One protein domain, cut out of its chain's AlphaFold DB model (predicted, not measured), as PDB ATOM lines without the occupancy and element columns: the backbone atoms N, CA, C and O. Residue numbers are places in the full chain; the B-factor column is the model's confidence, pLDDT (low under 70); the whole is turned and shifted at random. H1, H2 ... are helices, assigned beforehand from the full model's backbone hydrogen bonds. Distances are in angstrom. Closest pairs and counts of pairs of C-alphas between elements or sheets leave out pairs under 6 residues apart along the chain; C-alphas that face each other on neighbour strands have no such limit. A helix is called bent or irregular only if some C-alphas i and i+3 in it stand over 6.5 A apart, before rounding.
ATOM      1  N   MET A   1     137.708 210.288 295.939       54.38
ATOM      2  CA  MET A   1     137.612 211.757 296.191       54.38
ATOM      3  C   MET A   1     138.950 212.445 296.507       54.38
ATOM      4  O   MET A   1     139.079 213.622 296.198       54.38
ATOM      5  N   THR A   2     139.951 211.777 297.094       60.50
ATOM      6  CA  THR A   2     141.282 212.369 297.377       60.50
ATOM      7  C   THR A   2     142.151 212.562 296.131       60.50
ATOM      8  O   THR A   2     142.955 213.493 296.086       60.50
ATOM      9  N   ASP A   3     141.935 211.743 295.103       70.81
ATOM     10  CA  ASP A   3     142.671 211.798 293.840       70.81
ATOM     11  C   ASP A   3     142.562 213.167 293.136       70.81
ATOM     12  O   ASP A   3     143.567 213.745 292.724       70.81
ATOM     13  N   GLY A   4     141.370 213.775 293.112       79.38
ATOM     14  CA  GLY A   4     141.166 215.091 292.491       79.38
ATOM     15  C   GLY A   4     141.911 216.239 293.188       79.38
ATOM     16  O   GLY A   4     142.402 217.151 292.523       79.38
ATOM     17  N   VAL A   5     142.048 216.192 294.520       82.31
ATOM     18  CA  VAL A   5     142.798 217.207 295.286       82.31
ATOM     19  C   VAL A   5     144.297 217.072 295.031       82.31
ATOM     20  O   VAL A   5     144.981 218.081 294.855       82.31
ATOM     21  N   PHE A   6     144.800 215.838 294.962       79.62
ATOM     22  CA  PHE A   6     146.187 215.570 294.590       79.62
ATOM     23  C   PHE A   6     146.492 216.098 293.181       79.62
ATOM     24  O   PHE A   6     147.435 216.869 293.007       79.62
ATOM     25  N   HIS A   7     145.641 215.794 292.198       82.88
ATOM     26  CA  HIS A   7     145.781 216.308 290.834       82.88
ATOM     27  C   HIS A   7     145.757 217.838 290.778       82.88
ATOM     28  O   HIS A   7     146.596 218.444 290.112       82.88
ATOM     29  N   LEU A   8     144.847 218.481 291.513       89.44
ATOM     30  CA  LEU A   8     144.792 219.940 291.585       89.44
ATOM     31  C   LEU A   8     146.094 220.533 292.144       89.44
ATOM     32  O   LEU A   8     146.608 221.507 291.590       89.44
ATOM     33  N   ALA A   9     146.652 219.940 293.203       87.88
ATOM     34  CA  ALA A   9     147.935 220.363 293.763       87.88
ATOM     35  C   ALA A   9     149.080 220.200 292.749       87.88
ATOM     36  O   ALA A   9     149.898 221.110 292.593       87.88
ATOM     37  N   MET A  10     149.102 219.091 292.005       88.88
ATOM     38  CA  MET A  10     150.081 218.855 290.941       88.88
ATOM     39  C   MET A  10     149.957 219.870 289.799       88.88
ATOM     40  O   MET A  10     150.969 220.406 289.342       88.88
ATOM     41  N   PHE A  11     148.736 220.210 289.374       93.25
ATOM     42  CA  PHE A  11     148.516 221.256 288.372       93.25
ATOM     43  C   PHE A  11     148.945 222.635 288.871       93.25
ATOM     44  O   PHE A  11     149.575 223.382 288.122       93.25
ATOM     45  N   ALA A  12     148.672 222.969 290.134       94.62
ATOM     46  CA  ALA A  12     149.141 224.217 290.727       94.62
ATOM     47  C   ALA A  12     150.677 224.288 290.740       94.62
ATOM     48  O   ALA A  12     151.246 225.294 290.313       94.62
ATOM     49  N   ALA A  13     151.356 223.211 291.148       89.62
ATOM     50  CA  ALA A  13     152.815 223.124 291.116       89.62
ATOM     51  C   ALA A  13     153.372 223.292 289.691       89.62
ATOM     52  O   ALA A  13     154.327 224.045 289.491       89.62
ATOM     53  N   LEU A  14     152.744 222.661 288.691       91.44
ATOM     54  CA  LEU A  14     153.108 222.815 287.281       91.44
ATOM     55  C   LEU A  14     152.956 224.267 286.808       91.44
ATOM     56  O   LEU A  14     153.879 224.814 286.207       91.44
ATOM     57  N   ILE A  15     151.820 224.908 287.094       95.75
ATOM     58  CA  ILE A  15     151.560 226.304 286.712       95.75
ATOM     59  C   ILE A  15     152.592 227.235 287.351       95.75
ATOM     60  O   ILE A  15     153.150 228.088 286.661       95.75
ATOM     61  N   ILE A  16     152.890 227.055 288.640       94.19
ATOM     62  CA  ILE A  16     153.903 227.846 289.351       94.19
ATOM     63  C   ILE A  16     155.278 227.648 288.709       94.19
ATOM     64  O   ILE A  16     155.956 228.631 288.415       94.19
ATOM     65  N   ALA A  17     155.679 226.405 288.431       88.06
ATOM     66  CA  ALA A  17     156.961 226.108 287.802       88.06
ATOM     67  C   ALA A  17     157.081 226.740 286.404       88.06
ATOM     68  O   ALA A  17     158.105 227.348 286.088       88.06
ATOM     69  N   LEU A  18     156.029 226.660 285.582       90.75
ATOM     70  CA  LEU A  18     155.984 227.290 284.260       90.75
ATOM     71  C   LEU A  18     156.005 228.818 284.351       90.75
ATOM     72  O   LEU A  18     156.699 229.466 283.572       90.75
ATOM     73  N   TRP A  19     155.293 229.401 285.314       93.50
ATOM     74  CA  TRP A  19     155.311 230.842 285.550       93.50
ATOM     75  C   TRP A  19     156.700 231.325 285.985       93.50
ATOM     76  O   TRP A  19     157.200 232.315 285.452       93.50
ATOM     77  N   MET A  20     157.363 230.601 286.890       88.75
ATOM     78  CA  MET A  20     158.746 230.880 287.289       88.75
ATOM     79  C   MET A  20     159.707 230.766 286.104       88.75
ATOM     80  O   MET A  20     160.587 231.610 285.952       88.75
ATOM     81  N   LEU A  21     159.521 229.761 285.244       87.44
ATOM     82  CA  LEU A  21     160.314 229.587 284.029       87.44
ATOM     83  C   LEU A  21     160.086 230.731 283.032       87.44
ATOM     84  O   LEU A  21     161.037 231.212 282.431       87.44
ATOM     85  N   TRP A  22     158.845 231.198 282.885       88.56
ATOM     86  CA  TRP A  22     158.490 232.315 282.007       88.56
ATOM     87  C   TRP A  22     159.049 233.659 282.493       88.56
ATOM     88  O   TRP A  22     159.403 234.515 281.686       88.56
ATOM     89  N   ARG A  23     159.132 233.852 283.813       93.62
ATOM     90  CA  ARG A  23     159.652 235.077 284.439       93.62
ATOM     91  C   ARG A  23     161.172 235.078 284.605       93.62
ATOM     92  O   ARG A  23     161.753 236.149 284.760       93.62
ATOM     93  N   GLY A  24     161.787 233.901 284.658       83.88
ATOM     94  CA  GLY A  24     163.208 233.732 284.930       83.88
ATOM     95  C   GLY A  24     164.083 233.905 283.693       83.88
ATOM     96  O   GLY A  24     163.665 233.647 282.567       83.88
ATOM     97  N   ASP A  25     165.341 234.282 283.918       83.25
ATOM     98  CA  ASP A  25     166.376 234.204 282.889       83.25
ATOM     99  C   ASP A  25     166.826 232.743 282.738       83.25
ATOM    100  O   ASP A  25     167.669 232.223 283.481       83.25
ATOM    101  N   VAL A  26     166.155 232.027 281.836       80.31
ATOM    102  CA  VAL A  26     166.402 230.605 281.606       80.31
ATOM    103  C   VAL A  26     167.668 230.448 280.795       80.31
ATOM    104  O   VAL A  26     167.701 230.753 279.609       80.31
ATOM    105  N   ARG A  27     168.686 229.868 281.424       82.56
ATOM    106  CA  ARG A  27     169.919 229.442 280.762       82.56
ATOM    107  C   ARG A  27     169.700 228.078 280.104       82.56
ATOM    108  O   ARG A  27     169.694 227.075 280.831       82.56
ATOM    109  N   PRO A  28     169.512 227.986 278.770       77.62
ATOM    110  CA  PRO A  28     169.170 226.724 278.113       77.62
ATOM    111  C   PRO A  28     170.228 225.640 278.348       77.62
ATOM    112  O   PRO A  28     169.900 224.458 278.439       77.62
ATOM    113  N   GLU A  29     171.487 226.043 278.537       78.38
ATOM    114  CA  GLU A  29     172.608 225.163 278.865       78.38
ATOM    115  C   GLU A  29     172.461 224.427 280.206       78.38
ATOM    116  O   GLU A  29     173.041 223.359 280.386       78.38
ATOM    117  N   ARG A  30     171.693 224.982 281.152       84.62
ATOM    118  CA  ARG A  30     171.460 224.397 282.483       84.62
ATOM    119  C   ARG A  30     170.107 223.713 282.600       84.62
ATOM    120  O   ARG A  30     169.895 222.988 283.569       84.62
ATOM    121  N   LEU A  31     169.215 223.917 281.632       84.56
ATOM    122  CA  LEU A  31     167.850 223.406 281.684       84.56
ATOM    123  C   LEU A  31     167.835 221.886 281.866       84.56
ATOM    124  O   LEU A  31     167.229 221.406 282.811       84.56
ATOM    125  N   ALA A  32     168.594 221.144 281.054       85.19
ATOM    126  CA  ALA A  32     168.661 219.683 281.150       85.19
ATOM    127  C   ALA A  32     169.172 219.190 282.518       85.19
ATOM    128  O   ALA A  32     168.638 218.233 283.076       85.19
ATOM    129  N   ALA A  33     170.182 219.860 283.081       90.56
ATOM    130  CA  ALA A  33     170.726 219.514 284.391       90.56
ATOM    131  C   ALA A  33     169.707 219.774 285.512       90.56
ATOM    132  O   ALA A  33     169.492 218.915 286.365       90.56
ATOM    133  N   ASN A  34     169.031 220.923 285.471       90.44
ATOM    134  CA  ASN A  34     167.978 221.269 286.424       90.44
ATOM    135  C   ASN A  34     166.757 220.351 286.285       90.44
ATOM    136  O   ASN A  34     166.169 219.981 287.296       90.44
ATOM    137  N   THR A  35     166.406 219.931 285.066       90.25
ATOM    138  CA  THR A  35     165.348 218.941 284.826       90.25
ATOM    139  C   THR A  35     165.689 217.603 285.475       90.25
ATOM    140  O   THR A  35     164.830 217.038 286.140       90.25
ATOM    141  N   LEU A  36     166.929 217.114 285.355       94.56
ATOM    142  CA  LEU A  36     167.359 215.875 286.019       94.56
ATOM    143  C   LEU A  36     167.305 215.981 287.547       94.56
ATOM    144  O   LEU A  36     166.833 215.058 288.210       94.56
ATOM    145  N   ILE A  37     167.750 217.113 288.103       95.88
ATOM    146  CA  ILE A  37     167.683 217.366 289.547       95.88
ATOM    147  C   ILE A  37     166.225 217.401 290.005       95.88
ATOM    148  O   ILE A  37     165.884 216.725 290.972       95.88
ATOM    149  N   GLY A  38     165.359 218.138 289.306       93.75
ATOM    150  CA  GLY A  38     163.933 218.228 289.617       93.75
ATOM    151  C   GLY A  38     163.227 216.875 289.526       93.75
ATOM    152  O   GLY A  38     162.544 216.484 290.469       93.75
ATOM    153  N   PHE A  39     163.464 216.130 288.442       95.38
ATOM    154  CA  PHE A  39     162.950 214.774 288.250       95.38
ATOM    155  C   PHE A  39     163.342 213.866 289.416       95.38
ATOM    156  O   PHE A  39     162.474 213.250 290.028       95.38
ATOM    157  N   GLY A  40     164.627 213.821 289.773       97.31
ATOM    158  CA  GLY A  40     165.064 212.965 290.867       97.31
ATOM    159  C   GLY A  40     164.574 213.430 292.237       97.31
ATOM    160  O   GLY A  40     164.202 212.611 293.072       97.31
ATOM    161  N   SER A  41     164.484 214.742 292.458       96.62
ATOM    162  CA  SER A  41     163.976 215.305 293.716       96.62
ATOM    163  C   SER A  41     162.509 214.946 293.935       96.62
ATOM    164  O   SER A  41     162.130 214.588 295.048       96.62
ATOM    165  N   TRP A  42     161.699 214.973 292.872       94.25
ATOM    166  CA  TRP A  42     160.312 214.515 292.918       94.25
ATOM    167  C   TRP A  42     160.209 213.039 293.308       94.25
ATOM    168  O   TRP A  42     159.445 212.706 294.204       94.25
ATOM    169  N   HIS A  43     161.022 212.163 292.713       94.94
ATOM    170  CA  HIS A  43     160.994 210.730 293.032       94.94
ATOM    171  C   HIS A  43     161.428 210.428 294.469       94.94
ATOM    172  O   HIS A  43     160.888 209.520 295.096       94.94
ATOM    173  N   VAL A  44     162.379 211.193 295.016       95.69
ATOM    174  CA  VAL A  44     162.739 211.100 296.440       95.69
ATOM    175  C   VAL A  44     161.578 211.560 297.319       95.69
ATOM    176  O   VAL A  44     161.251 210.892 298.296       95.69
ATOM    177  N   PHE A  45     160.948 212.684 296.971       93.62
ATOM    178  CA  PHE A  45     159.809 213.212 297.715       93.62
ATOM    179  C   PHE A  45     158.625 212.239 297.710       93.62
ATOM    180  O   PHE A  45     158.075 211.965 298.771       93.62
ATOM    181  N   ASP A  46     158.282 211.674 296.554       90.62
ATOM    182  CA  ASP A  46     157.204 210.697 296.401       90.62
ATOM    183  C   ASP A  46     157.486 209.402 297.178       90.62
ATOM    184  O   ASP A  46     156.657 208.962 297.973       90.62
ATOM    185  N   ALA A  47     158.696 208.845 297.064       90.62
ATOM    186  CA  ALA A  47     159.070 207.644 297.809       90.62
ATOM    187  C   ALA A  47     159.005 207.855 299.333       90.62
ATOM    188  O   ALA A  47     158.551 206.983 300.073       90.62
ATOM    189  N   VAL A  48     159.437 209.020 299.826       90.38
ATOM    190  CA  VAL A  48     159.395 209.326 301.264       90.38
ATOM    191  C   VAL A  48     157.973 209.614 301.719       90.38
ATOM    192  O   VAL A  48     157.522 209.030 302.703       90.38
ATOM    193  N   LEU A  49     157.266 210.516 301.042       89.75
ATOM    194  CA  LEU A  49     155.964 210.984 301.493       89.75
ATOM    195  C   LEU A  49     154.864 209.980 301.145       89.75
ATOM    196  O   LEU A  49     154.180 209.512 302.048       89.75
ATOM    197  N   SER A  50     154.708 209.627 299.871       85.31
ATOM    198  CA  SER A  50     153.617 208.778 299.389       85.31
ATOM    199  C   SER A  50     153.809 207.315 299.784       85.31
ATOM    200  O   SER A  50     152.867 206.709 300.289       85.31
ATOM    201  N   HIS A  51     155.009 206.743 299.606       85.69
ATOM    202  CA  HIS A  51     155.243 205.305 299.871       85.69
ATOM    203  C   HIS A  51     155.676 205.042 301.312       85.69
ATOM    204  O   HIS A  51     155.367 203.995 301.882       85.69
ATOM    205  N   GLY A  52     156.420 205.972 301.907       84.12
ATOM    206  CA  GLY A  52     156.933 205.859 303.269       84.12
ATOM    207  C   GLY A  52     155.929 206.323 304.320       84.12
ATOM    208  O   GLY A  52     155.377 205.508 305.053       84.12
ATOM    209  N   VAL A  53     155.737 207.640 304.416       87.88
ATOM    210  CA  VAL A  53     154.995 208.300 305.503       87.88
ATOM    211  C   VAL A  53     153.493 208.057 305.401       87.88
ATOM    212  O   VAL A  53     152.866 207.694 306.393       87.88
ATOM    213  N   LEU A  54     152.913 208.289 304.225       86.12
ATOM    214  CA  LEU A  54     151.471 208.195 304.005       86.12
ATOM    215  C   LEU A  54     151.040 206.782 303.593       86.12
ATOM    216  O   LEU A  54     149.888 206.421 303.811       86.12
ATOM    217  N   GLY A  55     151.948 205.990 303.012       84.62
ATOM    218  CA  GLY A  55     151.685 204.611 302.593       84.62
ATOM    219  C   GLY A  55     150.525 204.473 301.602       84.62
ATOM    220  O   GLY A  55     149.809 203.479 301.648       84.62
ATOM    221  N   ILE A  56     150.313 205.479 300.747       81.50
ATOM    222  CA  ILE A  56     149.136 205.582 299.867       81.50
ATOM    223  C   ILE A  56     149.199 204.552 298.736       81.50
ATOM    224  O   ILE A  56     148.171 204.022 298.329       81.50
ATOM    225  N   HIS A  57     150.400 204.260 298.241       79.81
ATOM    226  CA  HIS A  57     150.667 203.170 297.308       79.81
ATOM    227  C   HIS A  57     152.127 202.721 297.446       79.81
ATOM    228  O   HIS A  57     152.966 203.480 297.945       79.81
ATOM    229  N   ARG A  58     152.452 201.511 296.983       83.12
ATOM    230  CA  ARG A  58     153.834 201.094 296.709       83.12
ATOM    231  C   ARG A  58     154.072 201.044 295.213       83.12
ATOM    232  O   ARG A  58     153.158 200.899 294.409       83.12
ATOM    233  N   ILE A  59     155.342 201.059 294.841       82.12
ATOM    234  CA  ILE A  59     155.762 200.967 293.436       82.12
ATOM    235  C   ILE A  59     155.367 199.625 292.835       82.12
ATOM    236  O   ILE A  59     155.036 199.520 291.654       82.12
ATOM    237  N   LYS A  60     155.406 198.580 293.663       83.69
ATOM    238  CA  LYS A  60     154.940 197.248 293.303       83.69
ATOM    239  C   LYS A  60     154.305 196.566 294.506       83.69
ATOM    240  O   LYS A  60     154.935 195.738 295.161       83.69
ATOM    241  N   ASP A  61     153.045 196.902 294.758       75.81
ATOM    242  CA  ASP A  61     152.277 196.410 295.910       75.81
ATOM    243  C   ASP A  61     152.242 194.876 296.005       75.81
ATOM    244  O   ASP A  61     152.435 194.311 297.077       75.81
ATOM    245  N   ALA A  62     152.078 194.181 294.876       80.12
ATOM    246  CA  ALA A  62     151.968 192.719 294.838       80.12
ATOM    247  C   ALA A  62     153.319 191.968 294.882       80.12
ATOM    248  O   ALA A  62     153.367 190.755 294.668       80.12
ATOM    249  N   ALA A  63     154.447 192.656 295.084       82.62
ATOM    250  CA  ALA A  63     155.747 191.996 295.162       82.62
ATOM    251  C   ALA A  63     155.928 191.250 296.491       82.62
ATOM    252  O   ALA A  63     155.500 191.715 297.539       82.62
ATOM    253  N   ALA A  64     156.687 190.148 296.476       88.69
ATOM    254  CA  ALA A  64     157.081 189.452 297.707       88.69
ATOM    255  C   ALA A  64     157.899 190.340 298.668       88.69
ATOM    256  O   ALA A  64     157.900 190.120 299.875       88.69
ATOM    257  N   ASN A  65     158.599 191.345 298.133       88.88
ATOM    258  CA  ASN A  65     159.302 192.357 298.914       88.88
ATOM    259  C   ASN A  65     159.098 193.745 298.277       88.88
ATOM    260  O   ASN A  65     159.924 194.158 297.458       88.88
ATOM    261  N   PRO A  66     158.002 194.456 298.604       87.69
ATOM    262  CA  PRO A  66     157.704 195.773 298.037       87.69
ATOM    263  C   PRO A  66     158.760 196.828 298.388       87.69
ATOM    264  O   PRO A  66     159.109 197.650 297.549       87.69
ATOM    265  N   LEU A  67     159.363 196.745 299.581       88.38
ATOM    266  CA  LEU A  67     160.386 197.696 300.025       88.38
ATOM    267  C   LEU A  67     161.636 197.673 299.131       88.38
ATOM    268  O   LEU A  67     162.232 198.714 298.870       88.38
ATOM    269  N   LEU A  68     162.030 196.497 298.633       92.75
ATOM    270  CA  LEU A  68     163.143 196.391 297.687       92.75
ATOM    271  C   LEU A  68     162.851 197.144 296.379       92.75
ATOM    272  O   LEU A  68     163.760 197.749 295.811       92.75
ATOM    273  N   TRP A  69     161.597 197.127 295.919       90.06
ATOM    274  CA  TRP A  69     161.171 197.878 294.737       90.06
ATOM    275  C   TRP A  69     161.191 199.383 294.996       90.06
ATOM    276  O   TRP A  69     161.758 200.113 294.185       90.06
ATOM    277  N   ASP A  70     160.678 199.828 296.144       90.25
ATOM    278  CA  ASP A  70     160.698 201.240 296.544       90.25
ATOM    279  C   ASP A  70     162.136 201.791 296.604       90.25
ATOM    280  O   ASP A  70     162.449 202.837 296.028       90.25
ATOM    281  N   LEU A  71     163.055 201.045 297.230       93.06
ATOM    282  CA  LEU A  71     164.468 201.421 297.334       93.06
ATOM    283  C   LEU A  71     165.183 201.403 295.978       93.06
ATOM    284  O   LEU A  71     165.949 202.318 295.666       93.06
ATOM    285  N   GLY A  72     164.940 200.377 295.158       94.31
ATOM    286  CA  GLY A  72     165.511 200.291 293.815       94.31
ATOM    287  C   GLY A  72     165.069 201.458 292.936       94.31
ATOM    288  O   GLY A  72     165.883 202.049 292.223       94.31
ATOM    289  N   TRP A  73     163.801 201.847 293.039       92.94
ATOM    290  CA  TRP A  73     163.243 202.962 292.287       92.94
ATOM    291  C   TRP A  73     163.781 204.313 292.745       92.94
ATOM    292  O   TRP A  73     164.215 205.100 291.905       92.94
ATOM    293  N   VAL A  74     163.828 204.588 294.055       95.25
ATOM    294  CA  VAL A  74     164.374 205.863 294.549       95.25
ATOM    295  C   VAL A  74     165.866 205.990 294.236       95.25
ATOM    296  O   VAL A  74     166.348 207.080 293.931       95.25
ATOM    297  N   ALA A  75     166.606 204.879 294.223       96.38
ATOM    298  CA  ALA A  75     167.994 204.878 293.785       96.38
ATOM    299  C   ALA A  75     168.112 205.202 292.286       96.38
ATOM    300  O   ALA A  75     168.849 206.118 291.912       96.38
ATOM    301  N   ALA A  76     167.370 204.484 291.437       96.25
ATOM    302  CA  ALA A  76     167.470 204.584 289.982       96.25
ATOM    303  C   ALA A  76     166.888 205.884 289.409       96.25
ATOM    304  O   ALA A  76     167.471 206.460 288.493       96.25
ATOM    305  N   PHE A  77     165.762 206.356 289.942       96.00
ATOM    306  CA  PHE A  77     165.027 207.513 289.424       96.00
ATOM    307  C   PHE A  77     165.106 208.739 290.330       96.00
ATOM    308  O   PHE A  77     164.860 209.843 289.857       96.00
ATOM    309  N   GLY A  78     165.506 208.584 291.593       96.81
ATOM    310  CA  GLY A  78     165.779 209.693 292.505       96.81
ATOM    311  C   GLY A  78     167.249 210.105 292.491       96.81
ATOM    312  O   GLY A  78     167.633 211.123 291.911       96.81
ATOM    313  N   PHE A  79     168.101 209.301 293.127       97.94
ATOM    314  CA  PHE A  79     169.495 209.674 293.385       97.94
ATOM    315  C   PHE A  79     170.366 209.725 292.131       97.94
ATOM    316  O   PHE A  79     171.159 210.658 291.989       97.94
ATOM    317  N   VAL A  80     170.226 208.769 291.209       97.75
ATOM    318  CA  VAL A  80     171.028 208.752 289.975       97.75
ATOM    319  C   VAL A  80     170.778 210.009 289.121       97.75
ATOM    320  O   VAL A  80     171.758 210.685 288.795       97.75
ATOM    321  N   PRO A  81     169.530 210.417 288.807       97.38
ATOM    322  CA  PRO A  81     169.275 211.657 288.073       97.38
ATOM    323  C   PRO A  81     169.781 212.909 288.791       97.38
ATOM    324  O   PRO A  81     170.400 213.755 288.146       97.38
ATOM    325  N   ILE A  82     169.615 213.007 290.118       98.06
ATOM    326  CA  ILE A  82     170.176 214.122 290.902       98.06
ATOM    327  C   ILE A  82     171.694 214.184 290.721       98.06
ATOM    328  O   ILE A  82     172.233 215.238 290.383       98.06
ATOM    329  N   ALA A  83     172.394 213.062 290.901       97.69
ATOM    330  CA  ALA A  83     173.846 213.004 290.769       97.69
ATOM    331  C   ALA A  83     174.308 213.390 289.354       97.69
ATOM    332  O   ALA A  83     175.245 214.178 289.202       97.69
ATOM    333  N   LEU A  84     173.628 212.889 288.317       95.38
ATOM    334  CA  LEU A  84     173.916 213.228 286.922       95.38
ATOM    335  C   LEU A  84     173.672 214.711 286.627       95.38
ATOM    336  O   LEU A  84     174.506 215.343 285.979       95.38
ATOM    337  N   GLY A  85     172.579 215.287 287.131       94.50
ATOM    338  CA  GLY A  85     172.282 216.710 286.983       94.50
ATOM    339  C   GLY A  85     173.313 217.593 287.690       94.50
ATOM    340  O   GLY A  85     173.853 218.519 287.085       94.50
ATOM    341  N   LEU A  86     173.688 217.262 288.929       96.19
ATOM    342  CA  LEU A  86     174.735 217.972 289.674       96.19
ATOM    343  C   LEU A  86     176.104 217.887 288.983       96.19
ATOM    344  O   LEU A  86     176.845 218.871 288.956       96.19
ATOM    345  N   LEU A  87     176.445 216.734 288.403       94.19
ATOM    346  CA  LEU A  87     177.667 216.570 287.617       94.19
ATOM    347  C   LEU A  87     177.618 217.385 286.317       94.19
ATOM    348  O   LEU A  87     178.622 217.988 285.938       94.19
ATOM    349  N   ALA A  88     176.463 217.435 285.652       90.56
ATOM    350  CA  ALA A  88     176.264 218.208 284.429       90.56
ATOM    351  C   ALA A  88     176.409 219.718 284.667       90.56
ATOM    352  O   ALA A  88     176.998 220.400 283.834       90.56
ATOM    353  N   LEU A  89     175.992 220.234 285.831       91.38
ATOM    354  CA  LEU A  89     176.202 221.641 286.207       91.38
ATOM    355  C   LEU A  89     177.684 222.046 286.295       91.38
ATOM    356  O   LEU A  89     177.994 223.235 286.234       91.38
ATOM    357  N   ARG A  90     178.601 221.078 286.443       89.94
ATOM    358  CA  ARG A  90     180.055 221.307 286.528       89.94
ATOM    359  C   ARG A  90     180.763 221.240 285.173       89.94
ATOM    360  O   ARG A  90     181.971 221.452 285.117       89.94
ATOM    361  N   ARG A  91     180.053 220.895 284.099       84.19
ATOM    362  CA  ARG A  91     180.623 220.677 282.765       84.19
ATOM    363  C   ARG A  91     180.092 221.712 281.772       84.19
ATOM    364  O   ARG A  91     178.992 222.228 281.963       84.19
ATOM    365  N   PRO A  92     180.850 222.031 280.708       79.94
ATOM    366  CA  PRO A  92     180.312 222.827 279.615       79.94
ATOM    367  C   PRO A  92     179.125 222.092 278.971       79.94
ATOM    368  O   PRO A  92     179.133 220.856 278.908       79.94
ATOM    369  N   PRO A  93     178.102 222.822 278.498       74.19
ATOM    370  CA  PRO A  93     176.934 222.203 277.892       74.19
ATOM    371  C   PRO A  93     177.312 221.391 276.651       74.19
ATOM    372  O   PRO A  93     178.139 221.842 275.851       74.19
ATOM    373  N   PRO A  94     176.697 220.214 276.448       72.56
ATOM    374  CA  PRO A  94     176.894 219.461 275.223       72.56
ATOM    375  C   PRO A  94     176.315 220.229 274.022       72.56
ATOM    376  O   PRO A  94     175.373 221.012 274.170       72.56
ATOM    377  N   PRO A  95     176.842 220.004 272.806       77.00
ATOM    378  CA  PRO A  95     176.346 220.675 271.611       77.00
ATOM    379  C   PRO A  95     174.863 220.351 271.378       77.00
ATOM    380  O   PRO A  95     174.459 219.186 271.396       77.00
ATOM    381  N   MET A  96     174.052 221.377 271.082       76.94
ATOM    382  CA  MET A  96     172.593 221.254 270.912       76.94
ATOM    383  C   MET A  96     172.172 220.183 269.896       76.94
ATOM    384  O   MET A  96     171.116 219.570 270.041       76.94
ATOM    385  N   ARG A  97     172.997 219.930 268.870       80.75
ATOM    386  CA  ARG A  97     172.753 218.878 267.871       80.75
ATOM    387  C   ARG A  97     172.699 217.483 268.504       80.75
ATOM    388  O   ARG A  97     171.823 216.706 268.144       80.75
ATOM    389  N   GLY A  98     173.588 217.188 269.455       78.75
ATOM    390  CA  GLY A  98     173.607 215.903 270.160       78.75
ATOM    391  C   GLY A  98     172.354 215.701 271.011       78.75
ATOM    392  O   GLY A  98     171.732 214.645 270.942       78.75
ATOM    393  N   ILE A  99     171.926 216.747 271.728       78.75
ATOM    394  CA  ILE A  99     170.699 216.724 272.540       78.75
ATOM    395  C   ILE A  99     169.466 216.473 271.662       78.75
ATOM    396  O   ILE A  99     168.644 215.624 271.990       78.75
ATOM    397  N   ARG A 100     169.337 217.170 270.525       81.81
ATOM    398  CA  ARG A 100     168.188 217.004 269.616       81.81
ATOM    399  C   ARG A 100     168.097 215.596 269.035       81.81
ATOM    400  O   ARG A 100     167.007 215.041 268.989       81.81
ATOM    401  N   ILE A 101     169.227 215.020 268.617       86.12
ATOM    402  CA  ILE A 101     169.266 213.643 268.107       86.12
ATOM    403  C   ILE A 101     168.874 212.666 269.215       86.12
ATOM    404  O   ILE A 101     168.037 211.802 268.981       86.12
ATOM    405  N   LEU A 102     169.417 212.830 270.425       84.94
ATOM    406  CA  LEU A 102     169.069 211.981 271.562       84.94
ATOM    407  C   LEU A 102     167.572 212.048 271.890       84.94
ATOM    408  O   LEU A 102     166.951 211.005 272.059       84.94
ATOM    409  N   LEU A 103     166.986 213.249 271.942       85.19
ATOM    410  CA  LEU A 103     165.555 213.430 272.203       85.19
ATOM    411  C   LEU A 103     164.690 212.801 271.112       85.19
ATOM    412  O   LEU A 103     163.705 212.143 271.432       85.19
ATOM    413  N   LEU A 104     165.062 212.964 269.839       88.62
ATOM    414  CA  LEU A 104     164.344 212.344 268.729       88.62
ATOM    415  C   LEU A 104     164.413 210.815 268.818       88.62
ATOM    416  O   LEU A 104     163.389 210.153 268.713       88.62
ATOM    417  N   MET A 105     165.601 210.259 269.062       91.31
ATOM    418  CA  MET A 105     165.795 208.815 269.214       91.31
ATOM    419  C   MET A 105     165.041 208.267 270.425       91.31
ATOM    420  O   MET A 105     164.424 207.212 270.323       91.31
ATOM    421  N   ALA A 106     165.043 208.983 271.551       87.44
ATOM    422  CA  ALA A 106     164.278 208.607 272.733       87.44
ATOM    423  C   ALA A 106     162.770 208.655 272.458       87.44
ATOM    424  O   ALA A 106     162.069 207.706 272.787       87.44
ATOM    425  N   ALA A 107     162.269 209.709 271.810       86.44
ATOM    426  CA  ALA A 107     160.852 209.842 271.478       86.44
ATOM    427  C   ALA A 107     160.388 208.762 270.488       86.44
ATOM    428  O   ALA A 107     159.377 208.110 270.728       86.44
ATOM    429  N   VAL A 108     161.145 208.529 269.410       89.12
ATOM    430  CA  VAL A 108     160.844 207.486 268.415       89.12
ATOM    431  C   VAL A 108     160.982 206.096 269.027       89.12
ATOM    432  O   VAL A 108     160.111 205.259 268.822       89.12
ATOM    433  N   GLY A 109     162.034 205.854 269.811       85.56
ATOM    434  CA  GLY A 109     162.254 204.586 270.501       85.56
ATOM    435  C   GLY A 109     161.123 204.274 271.476       85.56
ATOM    436  O   GLY A 109     160.520 203.212 271.386       85.56
ATOM    437  N   MET A 110     160.764 205.221 272.344       79.75
ATOM    438  CA  MET A 110     159.634 205.060 273.263       79.75
ATOM    439  C   MET A 110     158.310 204.912 272.510       79.75
ATOM    440  O   MET A 110     157.495 204.076 272.890       79.75
ATOM    441  N   GLY A 111     158.094 205.664 271.429       77.00
ATOM    442  CA  GLY A 111     156.909 205.527 270.581       77.00
ATOM    443  C   GLY A 111     156.798 204.136 269.954       77.00
ATOM    444  O   GLY A 111     155.740 203.518 270.021       77.00
ATOM    445  N   ALA A 112     157.900 203.603 269.424       80.19
ATOM    446  CA  ALA A 112     157.955 202.256 268.865       80.19
ATOM    447  C   ALA A 112     157.711 201.177 269.932       80.19
ATOM    448  O   ALA A 112     156.935 200.258 269.691       80.19
ATOM    449  N   LEU A 113     158.306 201.320 271.123       75.38
ATOM    450  CA  LEU A 113     158.095 200.407 272.254       75.38
ATOM    451  C   LEU A 113     156.649 200.411 272.770       75.38
ATOM    452  O   LEU A 113     156.176 199.390 273.258       75.38
ATOM    453  N   ASN A 114     155.949 201.545 272.672       71.00
ATOM    454  CA  ASN A 114     154.528 201.631 273.016       71.00
ATOM    455  C   ASN A 114     153.630 201.049 271.919       71.00
ATOM    456  O   ASN A 114     152.637 200.399 272.230       71.00
ATOM    457  N   ALA A 115     153.965 201.276 270.646       71.19
ATOM    458  CA  ALA A 115     153.201 200.746 269.519       71.19
ATOM    459  C   ALA A 115     153.349 199.223 269.372       71.19
ATOM    460  O   ALA A 115     152.430 198.555 268.903       71.19
ATOM    461  N   VAL A 116     154.501 198.682 269.773       71.75
ATOM    462  CA  VAL A 116     154.812 197.252 269.740       71.75
ATOM    463  C   VAL A 116     155.314 196.846 271.129       71.75
ATOM    464  O   VAL A 116     156.527 196.833 271.367       71.75
TER     465      VAL A 116
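This is residues 1 to 116 of the 194 residues of an uncharacterized protein of Haematobacter genomosp. 1 (UniProt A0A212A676). A two-helix hairpin, H2 and H3 side by side, is the core of a loose, open model, while H1 and most of H4 stand free of it as two separate arms, neither touching another helix. The printed part has 116 residues with four named helices, in the order H1, H2, H3, H4, and no named strand; the class is all helix. The whole is loose, with a radius of gyration of the C-alphas of 17.1 A, and its C-alphas span 44 by 35 by 32 A.

H1, residues 2 to 23, touches no helix; it is apart from H2, residues 28 to 53, although a tight link joins them. H2 and H3, residues 66 to 88, touch and form a helical hairpin, running opposite ways at a shallow tilt of 22 degrees. Their closest C-alphas, those of Gly 40 and Gly 78, are 3.7 A apart, and their centres are 9.0 A apart. H4, residues 96 to 115, is apart from H1, H2 and H3. In H1 and H4 every O i to N i+4 pair is within hydrogen-bond range; in H2 19 of 22 are, and in H3 17 of 19.

H1 begins at C-alpha 2, (141.282, 212.369, 297.377), and is 31.9 A long. H2 is 35.9 A long and irregular: C-alphas 29 and 32 are 7.1 A apart. H3, 32.1 A long, begins at C-alpha 66, (157.704, 195.773, 298.037); it is neither bent nor irregular, but only just: C-alphas 76 and 79 are 6.4 A apart. H4, 28.3 A long, ends at C-alpha 115, (153.201, 200.746, 269.519).

The two C-alphas farthest apart, those of Asp 25 and Ala 64, are 48.0 A apart. Residues 1 to 27 and 100 to 116 stand free. The printed part has no cut. The link from H2 to H3, residues 54 to 65, is long. Mean pLDDT of the printed part is 86.9; residues 1 to 2 are under 70.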